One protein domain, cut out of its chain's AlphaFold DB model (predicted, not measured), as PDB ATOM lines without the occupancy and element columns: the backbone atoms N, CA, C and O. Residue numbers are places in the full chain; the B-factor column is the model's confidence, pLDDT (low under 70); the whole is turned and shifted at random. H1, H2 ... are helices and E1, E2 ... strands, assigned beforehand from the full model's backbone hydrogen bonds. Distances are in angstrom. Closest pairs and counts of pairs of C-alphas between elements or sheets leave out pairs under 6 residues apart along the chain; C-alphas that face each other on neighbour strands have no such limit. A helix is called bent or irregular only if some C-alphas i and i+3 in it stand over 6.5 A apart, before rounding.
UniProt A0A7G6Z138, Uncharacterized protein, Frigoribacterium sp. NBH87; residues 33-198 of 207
ATOM      1  N   GLU A  33      89.579 142.160  69.329       79.25
ATOM      2  CA  GLU A  33      88.250 141.646  69.664       79.25
ATOM      3  C   GLU A  33      87.703 140.635  68.651       79.25
ATOM      4  O   GLU A  33      86.861 139.798  69.000       79.25
ATOM      5  N   THR A  34      88.233 140.644  67.426       80.06
ATOM      6  CA  THR A  34      87.945 139.633  66.396       80.06
ATOM      7  C   THR A  34      88.402 138.242  66.837       80.06
ATOM      8  O   THR A  34      87.762 137.243  66.510       80.06
ATOM      9  N   TYR A  35      89.468 138.165  67.637       84.94
ATOM     10  CA  TYR A  35      90.061 136.916  68.105       84.94
ATOM     11  C   TYR A  35      89.533 136.463  69.469       84.94
ATOM     12  O   TYR A  35      89.927 135.403  69.955       84.94
ATOM     13  N   ARG A  36      88.593 137.189  70.087       85.12
ATOM     14  CA  ARG A  36      87.964 136.787  71.359       85.12
ATOM     15  C   ARG A  36      87.492 135.316  71.387       85.12
ATOM     16  O   ARG A  36      87.716 134.664  72.411       85.12
ATOM     17  N   PRO A  37      86.910 134.743  70.308       91.00
ATOM     18  CA  PRO A  37      86.552 133.321  70.277       91.00
ATOM     19  C   PRO A  37      87.731 132.364  70.520       91.00
ATOM     20  O   PRO A  37      87.540 131.308  71.119       91.00
ATOM     21  N   VAL A  38      88.958 132.731  70.131       92.06
ATOM     22  CA  VAL A  38      90.163 131.891  70.276       92.06
ATOM     23  C   VAL A  38      90.476 131.615  71.748       92.06
ATOM     24  O   VAL A  38      90.801 130.486  72.111       92.06
ATOM     25  N   ALA A  39      90.303 132.602  72.631       90.25
ATOM     26  CA  ALA A  39      90.493 132.406  74.070       90.25
ATOM     27  C   ALA A  39      89.459 131.430  74.667       90.25
ATOM     28  O   ALA A  39      89.777 130.630  75.548       90.25
ATOM     29  N   ALA A  40      88.223 131.453  74.163       92.00
ATOM     30  CA  ALA A  40      87.184 130.514  74.576       92.00
ATOM     31  C   ALA A  40      87.427 129.096  74.019       92.00
ATOM     32  O   ALA A  40      87.208 128.115  74.730       92.00
ATOM     33  N   VAL A  41      87.966 128.975  72.801       95.62
ATOM     34  CA  VAL A  41      88.467 127.703  72.247       95.62
ATOM     35  C   VAL A  41      89.605 127.142  73.104       95.62
ATOM     36  O   VAL A  41      89.578 125.966  73.463       95.62
ATOM     37  N   ALA A  42      90.562 127.981  73.517       95.12
ATOM     38  CA  ALA A  42      91.647 127.578  74.412       95.12
ATOM     39  C   ALA A  42      91.110 126.984  75.726       95.12
ATOM     40  O   ALA A  42      91.577 125.940  76.179       95.12
ATOM     41  N   GLN A  43      90.090 127.614  76.315       94.75
ATOM     42  CA  GLN A  43      89.437 127.109  77.523       94.75
ATOM     43  C   GLN A  43      88.746 125.757  77.289       94.75
ATOM     44  O   GLN A  43      88.933 124.835  78.083       94.75
ATOM     45  N   ALA A  44      87.991 125.612  76.198       96.88
ATOM     46  CA  ALA A  44      87.323 124.354  75.866       96.88
ATOM     47  C   ALA A  44      88.324 123.210  75.629       96.88
ATOM     48  O   ALA A  44      88.080 122.072  76.028       96.88
ATOM     49  N   LEU A  45      89.481 123.510  75.029       98.00
ATOM     50  CA  LEU A  45      90.577 122.557  74.873       98.00
ATOM     51  C   LEU A  45      91.148 122.122  76.226       98.00
ATOM     52  O   LEU A  45      91.326 120.923  76.434       98.00
ATOM     53  N   VAL A  46      91.379 123.057  77.157       97.69
ATOM     54  CA  VAL A  46      91.808 122.735  78.532       97.69
ATOM     55  C   VAL A  46      90.813 121.787  79.197       97.69
ATOM     56  O   VAL A  46      91.217 120.766  79.746       97.69
ATOM     57  N   GLU A  47      89.518 122.089  79.130       97.12
ATOM     58  CA  GLU A  47      88.463 121.253  79.717       97.12
ATOM     59  C   GLU A  47      88.401 119.869  79.073       97.12
ATOM     60  O   GLU A  47      88.285 118.854  79.763       97.12
ATOM     61  N   HIS A  48      88.523 119.813  77.747       97.06
ATOM     62  CA  HIS A  48      88.540 118.565  77.005       97.06
ATOM     63  C   HIS A  48      89.714 117.677  77.425       97.06
ATOM     64  O   HIS A  48      89.500 116.522  77.801       97.06
ATOM     65  N   VAL A  49      90.943 118.200  77.416       97.19
ATOM     66  CA  VAL A  49      92.118 117.384  77.748       97.19
ATOM     67  C   VAL A  49      92.146 117.014  79.226       97.19
ATOM     68  O   VAL A  49      92.469 115.881  79.574       97.19
ATOM     69  N   ALA A  50      91.687 117.919  80.094       96.69
ATOM     70  CA  ALA A  50      91.507 117.658  81.513       96.69
ATOM     71  C   ALA A  50      90.413 116.634  81.808       96.69
ATOM     72  O   ALA A  50      90.307 116.224  82.957       96.69
ATOM     73  N   ARG A  51      89.583 116.245  80.837       96.44
ATOM     74  CA  ARG A  51      88.574 115.186  80.962       96.44
ATOM     75  C   ARG A  51      89.065 113.866  80.374       96.44
ATOM     76  O   ARG A  51      88.787 112.820  80.950       96.44
ATOM     77  N   GLU A  52      89.790 113.917  79.259       96.88
ATOM     78  CA  GLU A  52      90.190 112.737  78.480       96.88
ATOM     79  C   GLU A  52      91.555 112.151  78.852       96.88
ATOM     80  O   GLU A  52      91.778 110.968  78.608       96.88
ATOM     81  N   TYR A  53      92.458 112.934  79.445       97.62
ATOM     82  CA  TYR A  53      93.848 112.533  79.685       97.62
ATOM     83  C   TYR A  53      94.229 112.580  81.161       97.62
ATOM     84  O   TYR A  53      93.662 113.345  81.948       97.62
ATOM     85  N   ASP A  54      95.173 111.730  81.568       97.25
ATOM     86  CA  ASP A  54      95.647 111.648  82.948       97.25
ATOM     87  C   ASP A  54      96.636 112.773  83.269       97.25
ATOM     88  O   ASP A  54      97.843 112.599  83.432       97.25
ATOM     89  N   VAL A  55      96.072 113.975  83.322       98.19
ATOM     90  CA  VAL A  55      96.768 115.229  83.583       98.19
ATOM     91  C   VAL A  55      96.172 115.938  84.792       98.19
ATOM     92  O   VAL A  55      95.003 115.745  85.153       98.19
ATOM     93  N   VAL A  56      96.987 116.792  85.400       97.94
ATOM     94  CA  VAL A  56      96.599 117.765  86.419       97.94
ATOM     95  C   VAL A  56      96.626 119.146  85.783       97.94
ATOM     96  O   VAL A  56      97.599 119.508  85.126       97.94
ATOM     97  N   VAL A  57      95.559 119.915  85.987       97.94
ATOM     98  CA  VAL A  57      95.467 121.295  85.510       97.94
ATOM     99  C   VAL A  57      95.528 122.244  86.694       97.94
ATOM    100  O   VAL A  57      94.755 122.105  87.640       97.94
ATOM    101  N   ASP A  58      96.431 123.217  86.627       97.19
ATOM    102  CA  ASP A  58      96.530 124.313  87.585       97.19
ATOM    103  C   ASP A  58      96.756 125.667  86.889       97.19
ATOM    104  O   ASP A  58      96.887 125.749  85.665       97.19
ATOM    105  N   ALA A  59      96.707 126.748  87.670       95.19
ATOM    106  CA  ALA A  59      96.805 128.125  87.193       95.19
ATOM    107  C   ALA A  59      97.947 128.853  87.924       95.19
ATOM    108  O   ALA A  59      97.702 129.543  88.917       95.19
ATOM    109  N   PRO A  60      99.209 128.645  87.507       93.19
ATOM    110  CA  PRO A  60     100.348 129.298  88.134       93.19
ATOM    111  C   PRO A  60     100.370 130.796  87.802       93.19
ATOM    112  O   PRO A  60      99.750 131.245  86.841       93.19
ATOM    113  N   LEU A  61     101.123 131.569  88.586       86.81
ATOM    114  CA  LEU A  61     101.284 133.011  88.364       86.81
ATOM    115  C   LEU A  61     102.378 133.347  87.344       86.81
ATOM    116  O   LEU A  61     102.389 134.445  86.801       86.81
ATOM    117  N   GLU A  62     103.294 132.412  87.085       84.75
ATOM    118  CA  GLU A  62     104.452 132.625  86.221       84.75
ATOM    119  C   GLU A  62     104.670 131.431  85.291       84.75
ATOM    120  O   GLU A  62     104.437 130.270  85.652       84.75
ATOM    121  N   VAL A  63     105.159 131.725  84.088       82.50
ATOM    122  CA  VAL A  63     105.635 130.726  83.129       82.50
ATOM    123  C   VAL A  63     107.146 130.548  83.332       82.50
ATOM    124  O   VAL A  63     107.837 131.534  83.596       82.50
ATOM    125  N   PRO A  64     107.708 129.327  83.205       83.12
ATOM    126  CA  PRO A  64     109.156 129.143  83.229       83.12
ATOM    127  C   PRO A  64     109.884 130.095  82.271       83.12
ATOM    128  O   PRO A  64     109.475 130.248  81.121       83.12
ATOM    129  N   SER A  65     111.008 130.674  82.716       77.69
ATOM    130  CA  SER A  65     111.787 131.654  81.934       77.69
ATOM    131  C   SER A  65     112.168 131.171  80.534       77.69
ATOM    132  O   SER A  65     112.286 131.982  79.620       77.69
ATOM    133  N   ALA A  66     112.322 129.852  80.372       76.31
ATOM    134  CA  ALA A  66     112.621 129.200  79.102       76.31
ATOM    135  C   ALA A  66     111.590 129.512  78.006       76.31
ATOM    136  O   ALA A  66     111.948 129.575  76.833       76.31
ATOM    137  N   HIS A  67     110.343 129.771  78.397       79.94
ATOM    138  CA  HIS A  67     109.233 130.086  77.497       79.94
ATOM    139  C   HIS A  67     108.965 131.593  77.388       79.94
ATOM    140  O   HIS A  67     108.163 132.021  76.565       79.94
ATOM    141  N   GLY A  68     109.667 132.411  78.183       65.75
ATOM    142  CA  GLY A  68     109.432 133.852  78.319       65.75
ATOM    143  C   GLY A  68     109.610 134.657  77.031       65.75
ATOM    144  O   GLY A  68     109.046 135.732  76.882       65.75
ATOM    145  N   ARG A  69     110.383 134.141  76.070       65.19
ATOM    146  CA  ARG A  69     110.761 134.883  74.858       65.19
ATOM    147  C   ARG A  69     109.598 135.143  73.892       65.19
ATOM    148  O   ARG A  69     109.719 136.030  73.054       65.19
ATOM    149  N   TRP A  70     108.519 134.372  73.995       61.91
ATOM    150  CA  TRP A  70     107.405 134.388  73.040       61.91
ATOM    151  C   TRP A  70     106.044 134.511  73.730       61.91
ATOM    152  O   TRP A  70     105.022 134.129  73.163       61.91
ATOM    153  N   LEU A  71     106.034 135.006  74.970       68.31
ATOM    154  CA  LEU A  71     104.799 135.211  75.709       68.31
ATOM    155  C   LEU A  71     104.037 136.413  75.148       68.31
ATOM    156  O   LEU A  71     104.652 137.442  74.859       68.31
ATOM    157  N   PRO A  72     102.703 136.324  75.042       67.88
ATOM    158  CA  PRO A  72     101.897 137.518  74.894       67.88
ATOM    159  C   PRO A  72     101.962 138.304  76.203       67.88
ATOM    160  O   PRO A  72     101.472 137.839  77.223       67.88
ATOM    161  N   GLU A  73     102.604 139.467  76.209       68.94
ATOM    162  CA  GLU A  73     102.636 140.345  77.381       68.94
ATOM    163  C   GLU A  73     101.791 141.600  77.114       68.94
ATOM    164  O   GLU A  73     101.974 142.222  76.068       68.94
ATOM    165  N   PRO A  74     100.882 141.991  78.033       79.12
ATOM    166  CA  PRO A  74     100.624 141.394  79.348       79.12
ATOM    167  C   PRO A  74      99.760 140.118  79.299       79.12
ATOM    168  O   PRO A  74      98.909 139.954  78.425       79.12
ATOM    169  N   LEU A  75      99.933 139.240  80.294       86.44
ATOM    170  CA  LEU A  75      99.129 138.024  80.481       86.44
ATOM    171  C   LEU A  75      97.944 138.268  81.420       86.44
ATOM    172  O   LEU A  75      98.108 138.832  82.499       86.44
ATOM    173  N   SER A  76      96.761 137.782  81.039       88.56
ATOM    174  CA  SER A  76      95.573 137.755  81.905       88.56
ATOM    175  C   SER A  76      95.413 136.421  82.632       88.56
ATOM    176  O   SER A  76      94.874 136.375  83.739       88.56
ATOM    177  N   ARG A  77      95.874 135.322  82.022       90.88
ATOM    178  CA  ARG A  77      95.739 133.976  82.582       90.88
ATOM    179  C   ARG A  77      96.826 133.040  82.080       90.88
ATOM    180  O   ARG A  77      97.158 133.034  80.899       90.88
ATOM    181  N   ILE A  78      97.302 132.184  82.977       94.56
ATOM    182  CA  ILE A  78      98.185 131.064  82.661       94.56
ATOM    183  C   ILE A  78      97.501 129.787  83.138       94.56
ATOM    184  O   ILE A  78      96.990 129.718  84.255       94.56
ATOM    185  N   VAL A  79      97.482 128.776  82.280       96.75
ATOM    186  CA  VAL A  79      97.053 127.419  82.602       96.75
ATOM    187  C   VAL A  79      98.234 126.499  82.367       96.75
ATOM    188  O   VAL A  79      98.832 126.533  81.296       96.75
ATOM    189  N   ARG A  80      98.560 125.662  83.346       98.00
ATOM    190  CA  ARG A  80      99.539 124.590  83.192       98.00
ATOM    191  C   ARG A  80      98.827 123.249  83.249       98.00
ATOM    192  O   ARG A  80      98.013 122.999  84.132       98.00
ATOM    193  N   ILE A  81      99.167 122.393  82.297       98.38
ATOM    194  CA  ILE A  81      98.698 121.022  82.175       98.38
ATOM    195  C   ILE A  81      99.915 120.131  82.400       98.38
ATOM    196  O   ILE A  81     100.806 120.037  81.552       98.38
ATOM    197  N   SER A  82      99.975 119.529  83.582       97.94
ATOM    198  CA  SER A  82     101.063 118.653  83.998       97.94
ATOM    199  C   SER A  82     100.660 117.187  83.845       97.94
ATOM    200  O   SER A  82      99.601 116.798  84.346       97.94
ATOM    201  N   PRO A  83     101.487 116.358  83.192       97.19
ATOM    202  CA  PRO A  83     101.227 114.932  83.085       97.19
ATOM    203  C   PRO A  83     101.434 114.225  84.423       97.19
ATOM    204  O   PRO A  83     102.167 114.708  85.292       97.19
ATOM    205  N   ARG A  84     100.830 113.043  84.578       96.25
ATOM    206  CA  ARG A  84     101.112 112.156  85.717       96.25
ATOM    207  C   ARG A  84     102.238 111.162  85.469       96.25
ATOM    208  O   ARG A  84     102.787 110.634  86.438       96.25
ATOM    209  N   HIS A  85     102.592 110.908  84.212       95.75
ATOM    210  CA  HIS A  85     103.619 109.933  83.864       95.75
ATOM    211  C   HIS A  85     104.929 110.613  83.439       95.75
ATOM    212  O   HIS A  85     104.905 111.596  82.694       95.75
ATOM    213  N   PRO A  86     106.093 110.109  83.895       93.88
ATOM    214  CA  PRO A  86     107.387 110.632  83.469       93.88
ATOM    215  C   PRO A  86     107.581 110.529  81.953       93.88
ATOM    216  O   PRO A  86     107.237 109.518  81.346       93.88
ATOM    217  N   GLY A  87     108.185 111.559  81.361       95.81
ATOM    218  CA  GLY A  87     108.488 111.610  79.927       95.81
ATOM    219  C   GLY A  87     107.342 112.108  79.045       95.81
ATOM    220  O   GLY A  87     107.563 112.355  77.862       95.81
ATOM    221  N   GLU A  88     106.146 112.315  79.595       97.81
ATOM    222  CA  GLU A  88     105.065 113.012  78.899       97.81
ATOM    223  C   GLU A  88     105.266 114.534  78.936       97.81
ATOM    224  O   GLU A  88     105.926 115.086  79.823       97.81
ATOM    225  N   VAL A  89     104.701 115.232  77.954       97.94
ATOM    226  CA  VAL A  89     104.886 116.676  77.790       97.94
ATOM    227  C   VAL A  89     104.150 117.472  78.875       97.94
ATOM    228  O   VAL A  89     102.992 117.210  79.174       97.94
ATOM    229  N   THR A  90     104.785 118.489  79.462       97.75
ATOM    230  CA  THR A  90     104.051 119.538  80.199       97.75
ATOM    231  C   THR A  90     103.696 120.656  79.231       97.75
ATOM    232  O   THR A  90     104.541 121.047  78.427       97.75
ATOM    233  N   VAL A  91     102.463 121.163  79.304       97.81
ATOM    234  CA  VAL A  91     101.966 122.230  78.425       97.81
ATOM    235  C   VAL A  91     101.514 123.424  79.254       97.81
ATOM    236  O   VAL A  91     100.878 123.268  80.294       97.81
ATOM    237  N   TRP A  92     101.816 124.621  78.770       96.94
ATOM    238  CA  TRP A  92     101.314 125.885  79.284       96.94
ATOM    239  C   TRP A  92     100.481 126.555  78.201       96.94
ATOM    240  O   TRP A  92     100.919 126.664  77.060       96.94
ATOM    241  N   ILE A  93      99.290 127.018  78.562       95.50
ATOM    242  CA  ILE A  93      98.430 127.840  77.715       95.50
ATOM    243  C   ILE A  93      98.316 129.200  78.386       95.50
ATOM    244  O   ILE A  93      97.946 129.301  79.556       95.50
ATOM    245  N   MET A  94      98.679 130.243  77.657       93.31
ATOM    246  CA  MET A  94      98.807 131.601  78.168       93.31
ATOM    247  C   MET A  94      97.877 132.501  77.370       93.31
ATOM    248  O   MET A  94      97.931 132.510  76.146       93.31
ATOM    249  N   VAL A  95      97.010 133.230  78.058       90.88
ATOM    250  CA  VAL A  95      96.037 134.133  77.442       90.88
ATOM    251  C   VAL A  95      96.466 135.563  77.740       90.88
ATOM    252  O   VAL A  95      96.694 135.912  78.902       90.88
ATOM    253  N   GLY A  96      96.593 136.377  76.692       87.94
ATOM    254  CA  GLY A  96      96.920 137.797  76.804       87.94
ATOM    255  C   GLY A  96      95.808 138.606  77.480       87.94
ATOM    256  O   GLY A  96      94.677 138.140  77.639       87.94
ATOM    257  N   THR A  97      96.120 139.826  77.917       80.00
ATOM    258  CA  THR A  97      95.102 140.812  78.321       80.00
ATOM    259  C   THR A  97      94.374 141.405  77.125       80.00
ATOM    260  O   THR A  97      93.215 141.790  77.248       80.00
ATOM    261  N   GLU A  98      95.042 141.465  75.974       75.31
ATOM    262  CA  GLU A  98      94.389 141.769  74.709       75.31
ATOM    263  C   GLU A  98      93.560 140.557  74.261       75.31
ATOM    264  O   GLU A  98      94.073 139.428  74.260       75.31
ATOM    265  N   PRO A  99      92.277 140.753  73.915       68.00
ATOM    266  CA  PRO A  99      91.406 139.675  73.483       68.00
ATOM    267  C   PRO A  99      92.035 138.840  72.363       68.00
ATOM    268  O   PRO A  99      92.505 139.357  71.357       68.00
ATOM    269  N   GLY A 100      92.044 137.520  72.558       71.75
ATOM    270  CA  GLY A 100      92.341 136.557  71.503       71.75
ATOM    271  C   GLY A 100      93.808 136.281  71.177       71.75
ATOM    272  O   GLY A 100      94.061 135.429  70.328       71.75
ATOM    273  N   VAL A 101      94.760 136.892  71.888       84.56
ATOM    274  CA  VAL A 101      96.157 136.441  71.828       84.56
ATOM    275  C   VAL A 101      96.352 135.252  72.768       84.56
ATOM    276  O   VAL A 101      96.153 135.357  73.983       84.56
ATOM    277  N   VAL A 102      96.746 134.110  72.208       90.94
ATOM    278  CA  VAL A 102      96.995 132.868  72.947       90.94
ATOM    279  C   VAL A 102      98.398 132.362  72.635       90.94
ATOM    280  O   VAL A 102      98.756 132.128  71.485       90.94
ATOM    281  N   GLY A 103      99.201 132.159  73.671       92.62
ATOM    282  CA  GLY A 103     100.448 131.415  73.584       92.62
ATOM    283  C   GLY A 103     100.240 129.973  74.032       92.62
ATOM    284  O   GLY A 103      99.502 129.709  74.985       92.62
ATOM    285  N   VAL A 104     100.950 129.043  73.406       94.75
ATOM    286  CA  VAL A 104     101.125 127.674  73.897       94.75
ATOM    287  C   VAL A 104     102.614 127.417  74.044       94.75
ATOM    288  O   VAL A 104     103.380 127.665  73.122       94.75
ATOM    289  N   ALA A 105     103.036 126.914  75.193       95.06
ATOM    290  CA  ALA A 105     104.392 126.444  75.414       95.06
ATOM    291  C   ALA A 105     104.355 124.980  75.838       95.06
ATOM    292  O   ALA A 105     103.401 124.539  76.478       95.06
ATOM    293  N   ALA A 106     105.370 124.213  75.469       95.94
ATOM    294  CA  ALA A 106     105.412 122.783  75.715       95.94
ATOM    295  C   ALA A 106     106.842 122.310  75.972       95.94
ATOM    296  O   ALA A 106     107.798 122.890  75.462       95.94
ATOM    297  N   GLY A 107     106.978 121.240  76.753       95.75
ATOM    298  CA  GLY A 107     108.273 120.608  76.995       95.75
ATOM    299  C   GLY A 107     109.278 121.567  77.634       95.75
ATOM    300  O   GLY A 107     108.951 122.298  78.575       95.75
ATOM    301  N   ALA A 108     110.511 121.546  77.132       93.94
ATOM    302  CA  ALA A 108     111.610 122.338  77.660       93.94
ATOM    303  C   ALA A 108     111.640 123.771  77.103       93.94
ATOM    304  O   ALA A 108     112.020 124.686  77.841       93.94
ATOM    305  N   PHE A 109     111.265 123.973  75.833       92.44
ATOM    306  CA  PHE A 109     111.367 125.282  75.166       92.44
ATOM    307  C   PHE A 109     110.433 125.487  73.963       92.44
ATOM    308  O   PHE A 109     110.477 126.548  73.336       92.44
ATOM    309  N   SER A 110     109.631 124.494  73.578       93.88
ATOM    310  CA  SER A 110     108.726 124.618  72.433       93.88
ATOM    311  C   SER A 110     107.669 125.685  72.692       93.88
ATOM    312  O   SER A 110     107.076 125.727  73.769       93.88
ATOM    313  N   SER A 111     107.396 126.525  71.695       91.69
ATOM    314  CA  SER A 111     106.446 127.633  71.821       91.69
ATOM    315  C   SER A 111     105.702 127.903  70.518       91.69
ATOM    316  O   SER A 111     106.304 127.891  69.443       91.69
ATOM    317  N   PHE A 112     104.424 128.237  70.639       91.94
ATOM    318  CA  PHE A 112     103.485 128.531  69.565       91.94
ATOM    319  C   PHE A 112     102.716 129.797  69.949       91.94
ATOM    320  O   PHE A 112     102.293 129.929  71.098       91.94
ATOM    321  N   ALA A 113     102.534 130.720  69.011       88.94
ATOM    322  CA  ALA A 113     101.813 131.966  69.243       88.94
ATOM    323  C   ALA A 113     100.647 132.084  68.262       88.94
ATOM    324  O   ALA A 113     100.777 131.719  67.093       88.94
ATOM    325  N   PHE A 114      99.524 132.582  68.770       89.12
ATOM    326  CA  PHE A 114      98.274 132.766  68.052       89.12
ATOM    327  C   PHE A 114      97.749 134.182  68.329       89.12
ATOM    328  O   PHE A 114      97.680 134.551  69.508       89.12
ATOM    329  N   PRO A 115      97.371 134.974  67.305       86.31
ATOM    330  CA  PRO A 115      97.401 134.665  65.863       86.31
ATOM    331  C   PRO A 115      98.826 134.514  65.293       86.31
ATOM    332  O   PRO A 115      99.797 134.878  65.961       86.31
ATOM    333  N   PHE A 116      98.967 133.980  64.071       80.94
ATOM    334  CA  PHE A 116     100.289 133.817  63.439       80.94
ATOM    335  C   PHE A 116     100.853 135.143  62.930       80.94
ATOM    336  O   PHE A 116     102.064 135.363  63.004       80.94
ATOM    337  N   CYS A 117      99.986 136.033  62.432       78.31
ATOM    338  CA  CYS A 117     100.311 137.442  62.211       78.31
ATOM    339  C   CYS A 117      99.299 138.323  62.934       78.31
ATOM    340  O   CYS A 117      98.096 138.164  62.765       78.31
ATOM    341  N   SER A 118      99.774 139.324  63.669       69.44
ATOM    342  CA  SER A 118      98.909 140.375  64.220       69.44
ATOM    343  C   SER A 118      98.644 141.519  63.228       69.44
ATOM    344  O   SER A 118      97.908 142.456  63.533       69.44
ATOM    345  N   CYS A 119      99.238 141.465  62.033       74.19
ATOM    346  CA  CYS A 119      99.122 142.498  61.013       74.19
ATOM    347  C   CYS A 119      97.749 142.484  60.318       74.19
ATOM    348  O   CYS A 119      97.283 141.427  59.894       74.19
ATOM    349  N   GLN A 120      97.134 143.658  60.105       68.50
ATOM    350  CA  GLN A 120      95.857 143.754  59.369       68.50
ATOM    351  C   GLN A 120      95.949 143.227  57.939       68.50
ATOM    352  O   GLN A 120      94.964 142.745  57.395       68.50
ATOM    353  N   LEU A 121      97.137 143.290  57.338       70.62
ATOM    354  CA  LEU A 121      97.359 142.858  55.962       70.62
ATOM    355  C   LEU A 121      97.249 141.341  55.767       70.62
ATOM    356  O   LEU A 121      97.009 140.909  54.643       70.62
ATOM    357  N   CYS A 122      97.455 140.534  56.815       73.62
ATOM    358  CA  CYS A 122      97.326 139.078  56.695       73.62
ATOM    359  C   CYS A 122      95.876 138.595  56.732       73.62
ATOM    360  O   CYS A 122      95.643 137.448  56.365       73.62
ATOM    361  N   ASP A 123      94.938 139.448  57.154       71.00
ATOM    362  CA  ASP A 123      93.501 139.169  57.164       71.00
ATOM    363  C   ASP A 123      93.141 137.773  57.717       71.00
ATOM    364  O   ASP A 123      92.353 137.027  57.138       71.00
ATOM    365  N   GLU A 124      93.804 137.366  58.807       81.81
ATOM    366  CA  GLU A 124      93.702 136.007  59.335       81.81
ATOM    367  C   GLU A 124      92.370 135.823  60.087       81.81
ATOM    368  O   GLU A 124      92.166 136.426  61.144       81.81
ATOM    369  N   PRO A 125      91.433 134.987  59.600       87.19
ATOM    370  CA  PRO A 125      90.155 134.819  60.274       87.19
ATOM    371  C   PRO A 125      90.347 134.035  61.575       87.19
ATOM    372  O   PRO A 125      91.107 133.063  61.629       87.19
ATOM    373  N   TRP A 126      89.601 134.395  62.625       88.19
ATOM    374  CA  TRP A 126      89.724 133.748  63.937       88.19
ATOM    375  C   TRP A 126      89.514 132.229  63.874       88.19
ATOM    376  O   TRP A 126      90.094 131.501  64.675       88.19
ATOM    377  N   GLN A 127      88.715 131.733  62.921       90.62
ATOM    378  CA  GLN A 127      88.505 130.302  62.700       90.62
ATOM    379  C   GLN A 127      89.808 129.601  62.314       90.62
ATOM    380  O   GLN A 127      90.065 128.509  62.804       90.62
ATOM    381  N   HIS A 128      90.640 130.228  61.478       90.12
ATOM    382  CA  HIS A 128      91.929 129.667  61.077       90.12
ATOM    383  C   HIS A 128      92.894 129.608  62.266       90.12
ATOM    384  O   HIS A 128      93.514 128.571  62.508       90.12
ATOM    385  N   VAL A 129      92.935 130.680  63.064       92.19
ATOM    386  CA  VAL A 129      93.699 130.732  64.319       92.19
ATOM    387  C   VAL A 129      93.241 129.629  65.278       92.19
ATOM    388  O   VAL A 129      94.063 128.895  65.828       92.19
ATOM    389  N   ALA A 130      91.926 129.472  65.449       94.00
ATOM    390  CA  ALA A 130      91.334 128.441  66.293       94.00
ATOM    391  C   ALA A 130      91.650 127.027  65.785       94.00
ATOM    392  O   ALA A 130      92.038 126.180  66.585       94.00
ATOM    393  N   ASP A 131      91.552 126.771  64.475       94.69
ATOM    394  CA  ASP A 131      91.926 125.477  63.904       94.69
ATOM    395  C   ASP A 131      93.405 125.155  64.187       94.69
ATOM    396  O   ASP A 131      93.750 124.011  64.484       94.69
ATOM    397  N   GLY A 132      94.292 126.150  64.070       95.06
ATOM    398  CA  GLY A 132      95.714 125.992  64.364       95.06
ATOM    399  C   GLY A 132      95.973 125.686  65.840       95.06
ATOM    400  O   GLY A 132      96.745 124.779  66.157       95.06
ATOM    401  N   LEU A 133      95.292 126.396  66.742       95.94
ATOM    402  CA  LEU A 133      95.378 126.169  68.185       95.94
ATOM    403  C   LEU A 133      94.903 124.760  68.564       95.94
ATOM    404  O   LEU A 133      95.586 124.054  69.308       95.94
ATOM    405  N   GLU A 134      93.758 124.335  68.031       97.25
ATOM    406  CA  GLU A 134      93.211 122.992  68.246       97.25
ATOM    407  C   GLU A 134      94.160 121.915  67.739       97.25
ATOM    408  O   GLU A 134      94.435 120.940  68.437       97.25
ATOM    409  N   GLU A 135      94.706 122.105  66.542       97.06
ATOM    410  CA  GLU A 135      95.657 121.176  65.959       97.06
ATOM    411  C   GLU A 135      96.907 121.010  66.829       97.06
ATOM    412  O   GLU A 135      97.300 119.875  67.108       97.06
ATOM    413  N   VAL A 136      97.497 122.115  67.302       97.62
ATOM    414  CA  VAL A 136      98.682 122.096  68.173       97.62
ATOM    415  C   VAL A 136      98.379 121.411  69.502       97.62
ATOM    416  O   VAL A 136      99.088 120.479  69.879       97.62
ATOM    417  N   VAL A 137      97.324 121.828  70.210       97.81
ATOM    418  CA  VAL A 137      97.009 121.279  71.540       97.81
ATOM    419  C   VAL A 137      96.657 119.795  71.453       97.81
ATOM    420  O   VAL A 137      97.136 119.001  72.264       97.81
ATOM    421  N   LEU A 138      95.877 119.386  70.451       97.56
ATOM    422  CA  LEU A 138      95.508 117.983  70.277       97.56
ATOM    423  C   LEU A 138      96.684 117.126  69.777       97.56
ATOM    424  O   LEU A 138      96.759 115.946  70.118       97.56
ATOM    425  N   ALA A 139      97.615 117.680  68.995       97.88
ATOM    426  CA  ALA A 139      98.847 116.981  68.632       97.88
ATOM    427  C   ALA A 139      99.760 116.783  69.848       97.88
ATOM    428  O   ALA A 139     100.227 115.668  70.067       97.88
ATOM    429  N   LEU A 140      99.937 117.810  70.685       98.38
ATOM    430  CA  LEU A 140     100.673 117.699  71.947       98.38
ATOM    431  C   LEU A 140     100.049 116.645  72.868       98.38
ATOM    432  O   LEU A 140     100.763 115.803  73.407       98.38
ATOM    433  N   ALA A 141      98.720 116.639  72.992       98.00
ATOM    434  CA  ALA A 141      98.011 115.665  73.814       98.00
ATOM    435  C   ALA A 141      98.205 114.220  73.324       98.00
ATOM    436  O   ALA A 141      98.350 113.316  74.140       98.00
ATOM    437  N   ARG A 142      98.224 113.979  72.006       96.50
ATOM    438  CA  ARG A 142      98.351 112.622  71.441       96.50
ATOM    439  C   ARG A 142      99.796 112.139  71.312       96.50
ATOM    440  O   ARG A 142     100.074 110.967  71.559       96.50
ATOM    441  N   ASP A 143     100.700 113.025  70.911       96.50
ATOM    442  CA  ASP A 143     102.015 112.659  70.366       96.50
ATOM    443  C   ASP A 143     103.178 113.371  71.057       96.50
ATOM    444  O   ASP A 143     104.342 113.030  70.816       96.50
ATOM    445  N   GLY A 144     102.859 114.367  71.883       97.50
ATOM    446  CA  GLY A 144     103.821 115.258  72.499       97.50
ATOM    447  C   GLY A 144     104.578 116.084  71.465       97.50
ATOM    448  O   GLY A 144     104.049 116.464  70.418       97.50
ATOM    449  N   VAL A 145     105.833 116.389  71.776       97.94
ATOM    450  CA  VAL A 145     106.699 117.235  70.952       97.94
ATOM    451  C   VAL A 145     108.106 116.666  70.936       97.94
ATOM    452  O   VAL A 145     108.609 116.172  71.947       97.94
ATOM    453  N   ARG A 146     108.746 116.715  69.768       97.75
ATOM    454  CA  ARG A 146     110.173 116.427  69.649       97.75
ATOM    455  C   ARG A 146     110.946 117.717  69.838       97.75
ATOM    456  O   ARG A 146     110.661 118.676  69.129       97.75
ATOM    457  N   GLU A 147     111.952 117.687  70.696       97.31
ATOM    458  CA  GLU A 147     112.868 118.791  70.954       97.31
ATOM    459  C   GLU A 147     114.317 118.326  70.782       97.31
ATOM    460  O   GLU A 147     114.683 117.212  71.160       97.31
ATOM    461  N   THR A 148     115.163 119.176  70.208       95.81
ATOM    462  CA  THR A 148     116.602 118.926  70.100       95.81
ATOM    463  C   THR A 148     117.394 120.172  70.466       95.81
ATOM    464  O   THR A 148     116.999 121.302  70.178       95.81
ATOM    465  N   VAL A 149     118.539 119.956  71.115       93.31
ATOM    466  CA  VAL A 149     119.516 121.002  71.419       93.31
ATOM    467  C   VAL A 149     120.809 120.653  70.700       93.31
ATOM    468  O   VAL A 149     121.457 119.655  71.006       93.31
ATOM    469  N   GLU A 150     121.204 121.489  69.750       89.19
ATOM    470  CA  GLU A 150     122.530 121.444  69.156       89.19
ATOM    471  C   GLU A 150     123.453 122.386  69.929       89.19
ATOM    472  O   GLU A 150     123.287 123.608  69.916       89.19
ATOM    473  N   ALA A 151     124.453 121.828  70.606       72.81
ATOM    474  CA  ALA A 151     125.429 122.615  71.346       72.81
ATOM    475  C   ALA A 151     126.450 123.307  70.417       72.81
ATOM    476  O   ALA A 151     126.776 122.838  69.327       72.81
ATOM    477  N   GLY A 152     127.032 124.418  70.884       71.19
ATOM    478  CA  GLY A 152     128.185 125.071  70.248       71.19
ATOM    479  C   GLY A 152     127.955 126.526  69.832       71.19
ATOM    480  O   GLY A 152     126.892 127.104  70.029       71.19
ATOM    481  N   ARG A 153     128.978 127.163  69.237       69.88
ATOM    482  CA  ARG A 153     128.948 128.604  68.880       69.88
ATOM    483  C   ARG A 153     127.878 128.978  67.845       69.88
ATOM    484  O   ARG A 153     127.538 130.154  67.736       69.88
ATOM    485  N   ARG A 154     127.398 128.004  67.071       80.00
ATOM    486  CA  ARG A 154     126.300 128.135  66.098       80.00
ATOM    487  C   ARG A 154     125.120 127.218  66.440       80.00
ATOM    488  O   ARG A 154     124.303 126.958  65.566       80.00
ATOM    489  N   GLY A 155     125.070 126.744  67.685       88.19
ATOM    490  CA  GLY A 155     124.055 125.820  68.156       88.19
ATOM    491  C   GLY A 155     122.645 126.368  67.979       88.19
ATOM    492  O   GLY A 155     122.422 127.580  68.099       88.19
ATOM    493  N   GLN A 156     121.704 125.480  67.709       93.31
ATOM    494  CA  GLN A 156     120.289 125.769  67.529       93.31
ATOM    495  C   GLN A 156     119.489 124.902  68.496       93.31
ATOM    496  O   GLN A 156     119.928 123.822  68.882       93.31
ATOM    497  N   VAL A 157     118.313 125.373  68.874       93.06
ATOM    498  CA  VAL A 157     117.269 124.501  69.398       93.06
ATOM    499  C   VAL A 157     116.200 124.336  68.342       93.06
ATOM    500  O   VAL A 157     115.860 125.303  67.652       93.06
ATOM    501  N   GLU A 158     115.690 123.121  68.211       95.06
ATOM    502  CA  GLU A 158     114.645 122.791  67.253       95.06
ATOM    503  C   GLU A 158     113.513 122.057  67.945       95.06
ATOM    504  O   GLU A 158     113.723 121.308  68.901       95.06
ATOM    505  N   TRP A 159     112.304 122.265  67.442       95.56
ATOM    506  CA  TRP A 159     111.142 121.506  67.858       95.56
ATOM    507  C   TRP A 159     110.250 121.167  66.668       95.56
ATOM    508  O   TRP A 159     110.239 121.875  65.659       95.56
ATOM    509  N   SER A 160     109.503 120.068  66.778       97.12
ATOM    510  CA  SER A 160     108.509 119.672  65.773       97.12
ATOM    511  C   SER A 160     107.365 118.859  66.372       97.12
ATOM    512  O   SER A 160     107.569 118.034  67.271       97.12
ATOM    513  N   LEU A 161     106.161 119.069  65.838       97.44
ATOM    514  CA  LEU A 161     105.016 118.190  66.068       97.44
ATOM    515  C   LEU A 161     104.963 117.099  64.996       97.44
ATOM    516  O   LEU A 161     105.638 117.151  63.970       97.44
ATOM    517  N   SER A 162     104.189 116.052  65.259       92.69
ATOM    518  CA  SER A 162     104.017 114.916  64.354       92.69
ATOM    519  C   SER A 162     102.529 114.682  64.098       92.69
ATOM    520  O   SER A 162     101.696 115.056  64.917       92.69
ATOM    521  N   ARG A 163     102.199 114.070  62.951       89.56
ATOM    522  CA  ARG A 163     100.814 113.734  62.551       89.56
ATOM    523  C   ARG A 163      99.844 114.927  62.582       89.56
ATOM    524  O   ARG A 163      98.672 114.788  62.926       89.56
ATOM    525  N   THR A 164     100.343 116.088  62.184       91.88
ATOM    526  CA  THR A 164      99.593 117.330  61.991       91.88
ATOM    527  C   THR A 164      99.289 117.541  60.503       91.88
ATOM    528  O   THR A 164     100.020 117.052  59.641       91.88
ATOM    529  N   ARG A 165      98.201 118.254  60.184       90.69
ATOM    530  CA  ARG A 165      97.874 118.677  58.810       90.69
ATOM    531  C   ARG A 165      98.877 119.728  58.321       90.69
ATOM    532  O   ARG A 165      99.252 119.715  57.154       90.69
ATOM    533  N   HIS A 166      99.345 120.590  59.226       90.25
ATOM    534  CA  HIS A 166     100.377 121.589  58.965       90.25
ATOM    535  C   HIS A 166     101.735 121.161  59.521       90.25
ATOM    536  O   HIS A 166     101.824 120.462  60.532       90.25
ATOM    537  N   ALA A 167     102.815 121.600  58.877       91.00
ATOM    538  CA  ALA A 167     104.178 121.329  59.323       91.00
ATOM    539  C   ALA A 167     104.574 122.266  60.476       91.00
ATOM    540  O   ALA A 167     105.227 123.290  60.278       91.00
ATOM    541  N   TRP A 168     104.183 121.902  61.693       94.38
ATOM    542  CA  TRP A 168     104.539 122.639  62.898       94.38
ATOM    543  C   TRP A 168     105.958 122.313  63.334       94.38
ATOM    544  O   TRP A 168     106.235 121.233  63.861       94.38
ATOM    545  N   SER A 169     106.857 123.262  63.116       94.38
ATOM    546  CA  SER A 169     108.238 123.178  63.570       94.38
ATOM    547  C   SER A 169     108.807 124.567  63.814       94.38
ATOM    548  O   SER A 169     108.328 125.555  63.255       94.38
ATOM    549  N   GLY A 170     109.844 124.639  64.636       91.12
ATOM    550  CA  GLY A 170     110.548 125.878  64.907       91.12
ATOM    551  C   GLY A 170     112.020 125.621  65.149       91.12
ATOM    552  O   GLY A 170     112.413 124.567  65.643       91.12
ATOM    553  N   ARG A 171     112.839 126.609  64.794       92.19
ATOM    554  CA  ARG A 171     114.282 126.582  65.009       92.19
ATOM    555  C   ARG A 171     114.757 127.942  65.477       92.19
ATOM    556  O   ARG A 171     114.474 128.953  64.837       92.19
ATOM    557  N   THR A 172     115.486 127.960  66.585       88.81
ATOM    558  CA  THR A 172     115.987 129.195  67.188       88.81
ATOM    559  C   THR A 172     117.472 129.068  67.522       88.81
ATOM    560  O   THR A 172     117.876 128.085  68.145       88.81
ATOM    561  N   PRO A 173     118.308 130.069  67.192       89.75
ATOM    562  CA  PRO A 173     119.699 130.073  67.620       89.75
ATOM    563  C   PRO A 173     119.819 130.095  69.146       89.75
ATOM    564  O   PRO A 173     119.165 130.885  69.820       89.75
ATOM    565  N   THR A 174     120.764 129.333  69.691       88.00
ATOM    566  CA  THR A 174     121.111 129.362  71.129       88.00
ATOM    567  C   THR A 174     121.850 130.642  71.547       88.00
ATOM    568  O   THR A 174     122.164 130.852  72.722       88.00
ATOM    569  N   ARG A 175     122.150 131.537  70.595       85.00
ATOM    570  CA  ARG A 175     122.812 132.819  70.857       85.00
ATOM    571  C   ARG A 175     121.932 133.685  71.763       85.00
ATOM    572  O   ARG A 175     120.843 134.083  71.374       85.00
ATOM    573  N   GLY A 176     122.456 134.041  72.934       81.94
ATOM    574  CA  GLY A 176     121.742 134.843  73.934       81.94
ATOM    575  C   GLY A 176     121.032 134.009  75.002       81.94
ATOM    576  O   GLY A 176     120.670 134.558  76.039       81.94
ATOM    577  N   VAL A 177     120.922 132.689  74.813       84.81
ATOM    578  CA  VAL A 177     120.437 131.772  75.850       84.81
ATOM    579  C   VAL A 177     121.522 131.591  76.910       84.81
ATOM    580  O   VAL A 177     122.712 131.431  76.609       84.81
ATOM    581  N   ARG A 178     121.132 131.637  78.187       86.62
ATOM    582  CA  ARG A 178     122.080 131.472  79.296       86.62
ATOM    583  C   ARG A 178     122.598 130.033  79.321       86.62
ATOM    584  O   ARG A 178     121.838 129.086  79.177       86.62
ATOM    585  N   ARG A 179     123.887 129.834  79.624       87.25
ATOM    586  CA  ARG A 179     124.484 128.480  79.709       87.25
ATOM    587  C   ARG A 179     123.767 127.548  80.690       87.25
ATOM    588  O   ARG A 179     123.709 126.351  80.455       87.25
ATOM    589  N   ALA A 180     123.271 128.086  81.803       88.00
ATOM    590  CA  ALA A 180     122.511 127.301  82.774       88.00
ATOM    591  C   ALA A 180     121.154 126.844  82.218       88.00
ATOM    592  O   ALA A 180     120.669 125.791  82.596       88.00
ATOM    593  N   GLU A 181     120.557 127.619  81.316       88.00
ATOM    594  CA  GLU A 181     119.296 127.280  80.663       88.00
ATOM    595  C   GLU A 181     119.491 126.219  79.583       88.00
ATOM    596  O   GLU A 181     118.784 125.222  79.616       88.00
ATOM    597  N   LEU A 182     120.533 126.351  78.752       89.12
ATOM    598  CA  LEU A 182     120.918 125.300  77.800       89.12
ATOM    599  C   LEU A 182     121.162 123.957  78.496       89.12
ATOM    600  O   LEU A 182     120.619 122.952  78.062       89.12
ATOM    601  N   ARG A 183     121.897 123.954  79.617       90.25
ATOM    602  CA  ARG A 183     122.105 122.730  80.404       90.25
ATOM    603  C   ARG A 183     120.801 122.139  80.927       90.25
ATOM    604  O   ARG A 183     120.620 120.940  80.846       90.25
ATOM    605  N   ARG A 184     119.873 122.969  81.417       90.12
ATOM    606  CA  ARG A 184     118.557 122.482  81.865       90.12
ATOM    607  C   ARG A 184     117.768 121.834  80.731       90.12
ATOM    608  O   ARG A 184     117.085 120.849  80.978       90.12
ATOM    609  N   TRP A 185     117.855 122.370  79.514       91.81
ATOM    610  CA  TRP A 185     117.236 121.751  78.342       91.81
ATOM    611  C   TRP A 185     117.920 120.434  77.979       91.81
ATOM    612  O   TRP A 185     117.238 119.431  77.819       91.81
ATOM    613  N   GLU A 186     119.253 120.404  77.918       92.44
ATOM    614  CA  GLU A 186     120.024 119.178  77.669       92.44
ATOM    615  C   GLU A 186     119.695 118.085  78.701       92.44
ATOM    616  O   GLU A 186     119.373 116.961  78.319       92.44
ATOM    617  N   ASP A 187     119.690 118.427  79.991       92.69
ATOM    618  CA  ASP A 187     119.373 117.512  81.092       92.69
ATOM    619  C   ASP A 187     117.931 116.987  80.998       92.69
ATOM    620  O   ASP A 187     117.689 115.799  81.216       92.69
ATOM    621  N   ALA A 188     116.971 117.850  80.645       92.69
ATOM    622  CA  ALA A 188     115.574 117.454  80.474       92.69
ATOM    623  C   ALA A 188     115.387 116.474  79.304       92.69
ATOM    624  O   ALA A 188     114.576 115.554  79.399       92.69
ATOM    625  N   LEU A 189     116.151 116.644  78.220       94.88
ATOM    626  CA  LEU A 189     116.056 115.800  77.028       94.88
ATOM    627  C   LEU A 189     116.889 114.514  77.118       94.88
ATOM    628  O   LEU A 189     116.571 113.548  76.427       94.88
ATOM    629  N   ALA A 190     117.918 114.463  77.968       92.69
ATOM    630  CA  ALA A 190     118.834 113.322  78.073       92.69
ATOM    631  C   ALA A 190     118.138 111.992  78.424       92.69
ATOM    632  O   ALA A 190     118.624 110.924  78.057       92.69
ATOM    633  N   GLY A 191     117.003 112.051  79.127       87.81
ATOM    634  CA  GLY A 191     116.205 110.878  79.496       87.81
ATOM    635  C   GLY A 191     115.150 110.462  78.467       87.81
ATOM    636  O   GLY A 191     114.456 109.471  78.693       87.81
ATOM    637  N   LEU A 192     114.990 111.207  77.368       95.19
ATOM    638  CA  LEU A 192     113.902 111.009  76.413       95.19
ATOM    639  C   LEU A 192     114.381 110.279  75.153       95.19
ATOM    640  O   LEU A 192     115.394 110.675  74.568       95.19
ATOM    641  N   PRO A 193     113.636 109.269  74.664       92.25
ATOM    642  CA  PRO A 193     113.908 108.646  73.373       92.25
ATOM    643  C   PRO A 193     113.914 109.698  72.260       92.25
ATOM    644  O   PRO A 193     112.904 110.348  71.986       92.25
ATOM    645  N   ASP A 194     115.080 109.894  71.648       89.75
ATOM    646  CA  ASP A 194     115.335 110.896  70.615       89.75
ATOM    647  C   ASP A 194     114.888 112.334  70.975       89.75
ATOM    648  O   ASP A 194     114.468 113.085  70.091       89.75
ATOM    649  N   GLY A 195     114.934 112.724  72.255       94.25
ATOM    650  CA  GLY A 195     114.502 114.059  72.697       94.25
ATOM    651  C   GLY A 195     112.990 114.303  72.563       94.25
ATOM    652  O   GLY A 195     112.543 115.444  72.465       94.25
ATOM    653  N   ARG A 196     112.180 113.239  72.495       96.94
ATOM    654  CA  ARG A 196     110.725 113.338  72.354       96.94
ATOM    655  C   ARG A 196     110.022 113.217  73.699       96.94
ATOM    656  O   ARG A 196     110.084 112.174  74.345       96.94
ATOM    657  N   TRP A 197     109.258 114.247  74.041       98.19
ATOM    658  CA  TRP A 197     108.208 114.135  75.044       98.19
ATOM    659  C   TRP A 197     107.042 113.344  74.461       98.19
ATOM    660  O   TRP A 197     106.614 113.616  73.338       98.19
ATOM    661  N   ALA A 198     106.525 112.379  75.212       97.94
ATOM    662  CA  ALA A 198     105.328 111.645  74.832       97.94
ATOM    663  C   ALA A 198     104.068 112.516  74.978       97.94
ATOM    664  O   ALA A 198     104.038 113.472  75.758       97.94
TER     665      ALA A 198
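This is residues 33 to 198 of the 207 residues of an uncharacterized protein of Frigoribacterium sp. NBH87 (UniProt A0A7G6Z138). A twisted five-stranded sheet has two long helices, H1 and H3, side by side over one face and the short helix H2 over part of the other. A smaller three-stranded sheet, E6 to E8, meets it near Ser 110 of E5, and H4 grazes that small sheet with residues 182 to 190. The printed part has 166 residues with four named helices and eight named strands, in the order H1 E1 H2 E2 E3 E4 E5 H3 E6 E7 E8 H4. The sheets, E1 E2 E3 E4 E5 and E6 E7 E8, are antiparallel; the class is mixed. The whole is compact, with a radius of gyration of the C-alphas of 15.5 A and spans of 43 by 37 by 33 A.

In the larger sheet the edge strands are E1, residues 55 to 58, and E5, residues 110 to 114; E2, residues 75 to 83, E3, residues 91 to 96, and E4, residues 102 to 106, are inner strands. E2 to E5 are a meander, each strand the antiparallel neighbour of the one before. Within hydrogen-bond range are N 56 and O 82 of E1 and E2, 2.8 A, N 79 and O 93 of the hairpin E2 and E3, 2.8 A, N 94 and O 103 of the hairpin E3 and E4, 2.8 A, and N 102 and O 114 of the hairpin E4 and E5, 2.9 A. H1, residues 33 to 52, and H3, residues 126 to 143, are on the same face, at heights over the sheet of 9.5 A and 9.9 A. They touch at a shallow tilt of 22 degrees, the same way; their closest C-alphas, of Tyr 35 and Trp 126, are 5.2 A apart. H2, residues 65 to 70, is on the opposite face, at a height of 8.9 A. E6, residues 145 to 149, E7, residues 156 to 160, and E8, residues 169 to 173, form a second meander, with N 148 and O 158 2.9 A apart and N 157 and O 172 2.8 A apart. The closest C-alphas of E5 and E7, of Ser 110 and Trp 159, are 6.0 A apart. H4, residues 179 to 190, only grazes this sheet; its C-alpha closest to E6 is that of Glu 186, 6.5 A from Val 149. Every O i to N i+4 pair is within hydrogen-bond range in H3 and H4, but 12 of 16 in H1 and 0 of 2 in H2, where 1 of 3 O i to N i+3 pairs is.

H1 begins at C-alpha 33 (88.250, 141.646, 69.664) and is 30.3 A long; H3 is 25.2 A, E2 23.3 A, and H4 16.3 A, ending at C-alpha 190 (118.834, 113.322, 78.073). H1 and H2 are irregular: C-alphas 34 and 37 are 7.5 A apart, C-alphas 66 and 69 7.3 A.

The C-alphas farthest apart, of Arg 51 and Arg 153, are 44.2 A apart. The printed part has no cut, and the link from E5 to H3 is long, with 11 residues. The mean pLDDT of the printed part is 89.7; residues 68 to 73, 99, 118, 120 and 153 are under 70.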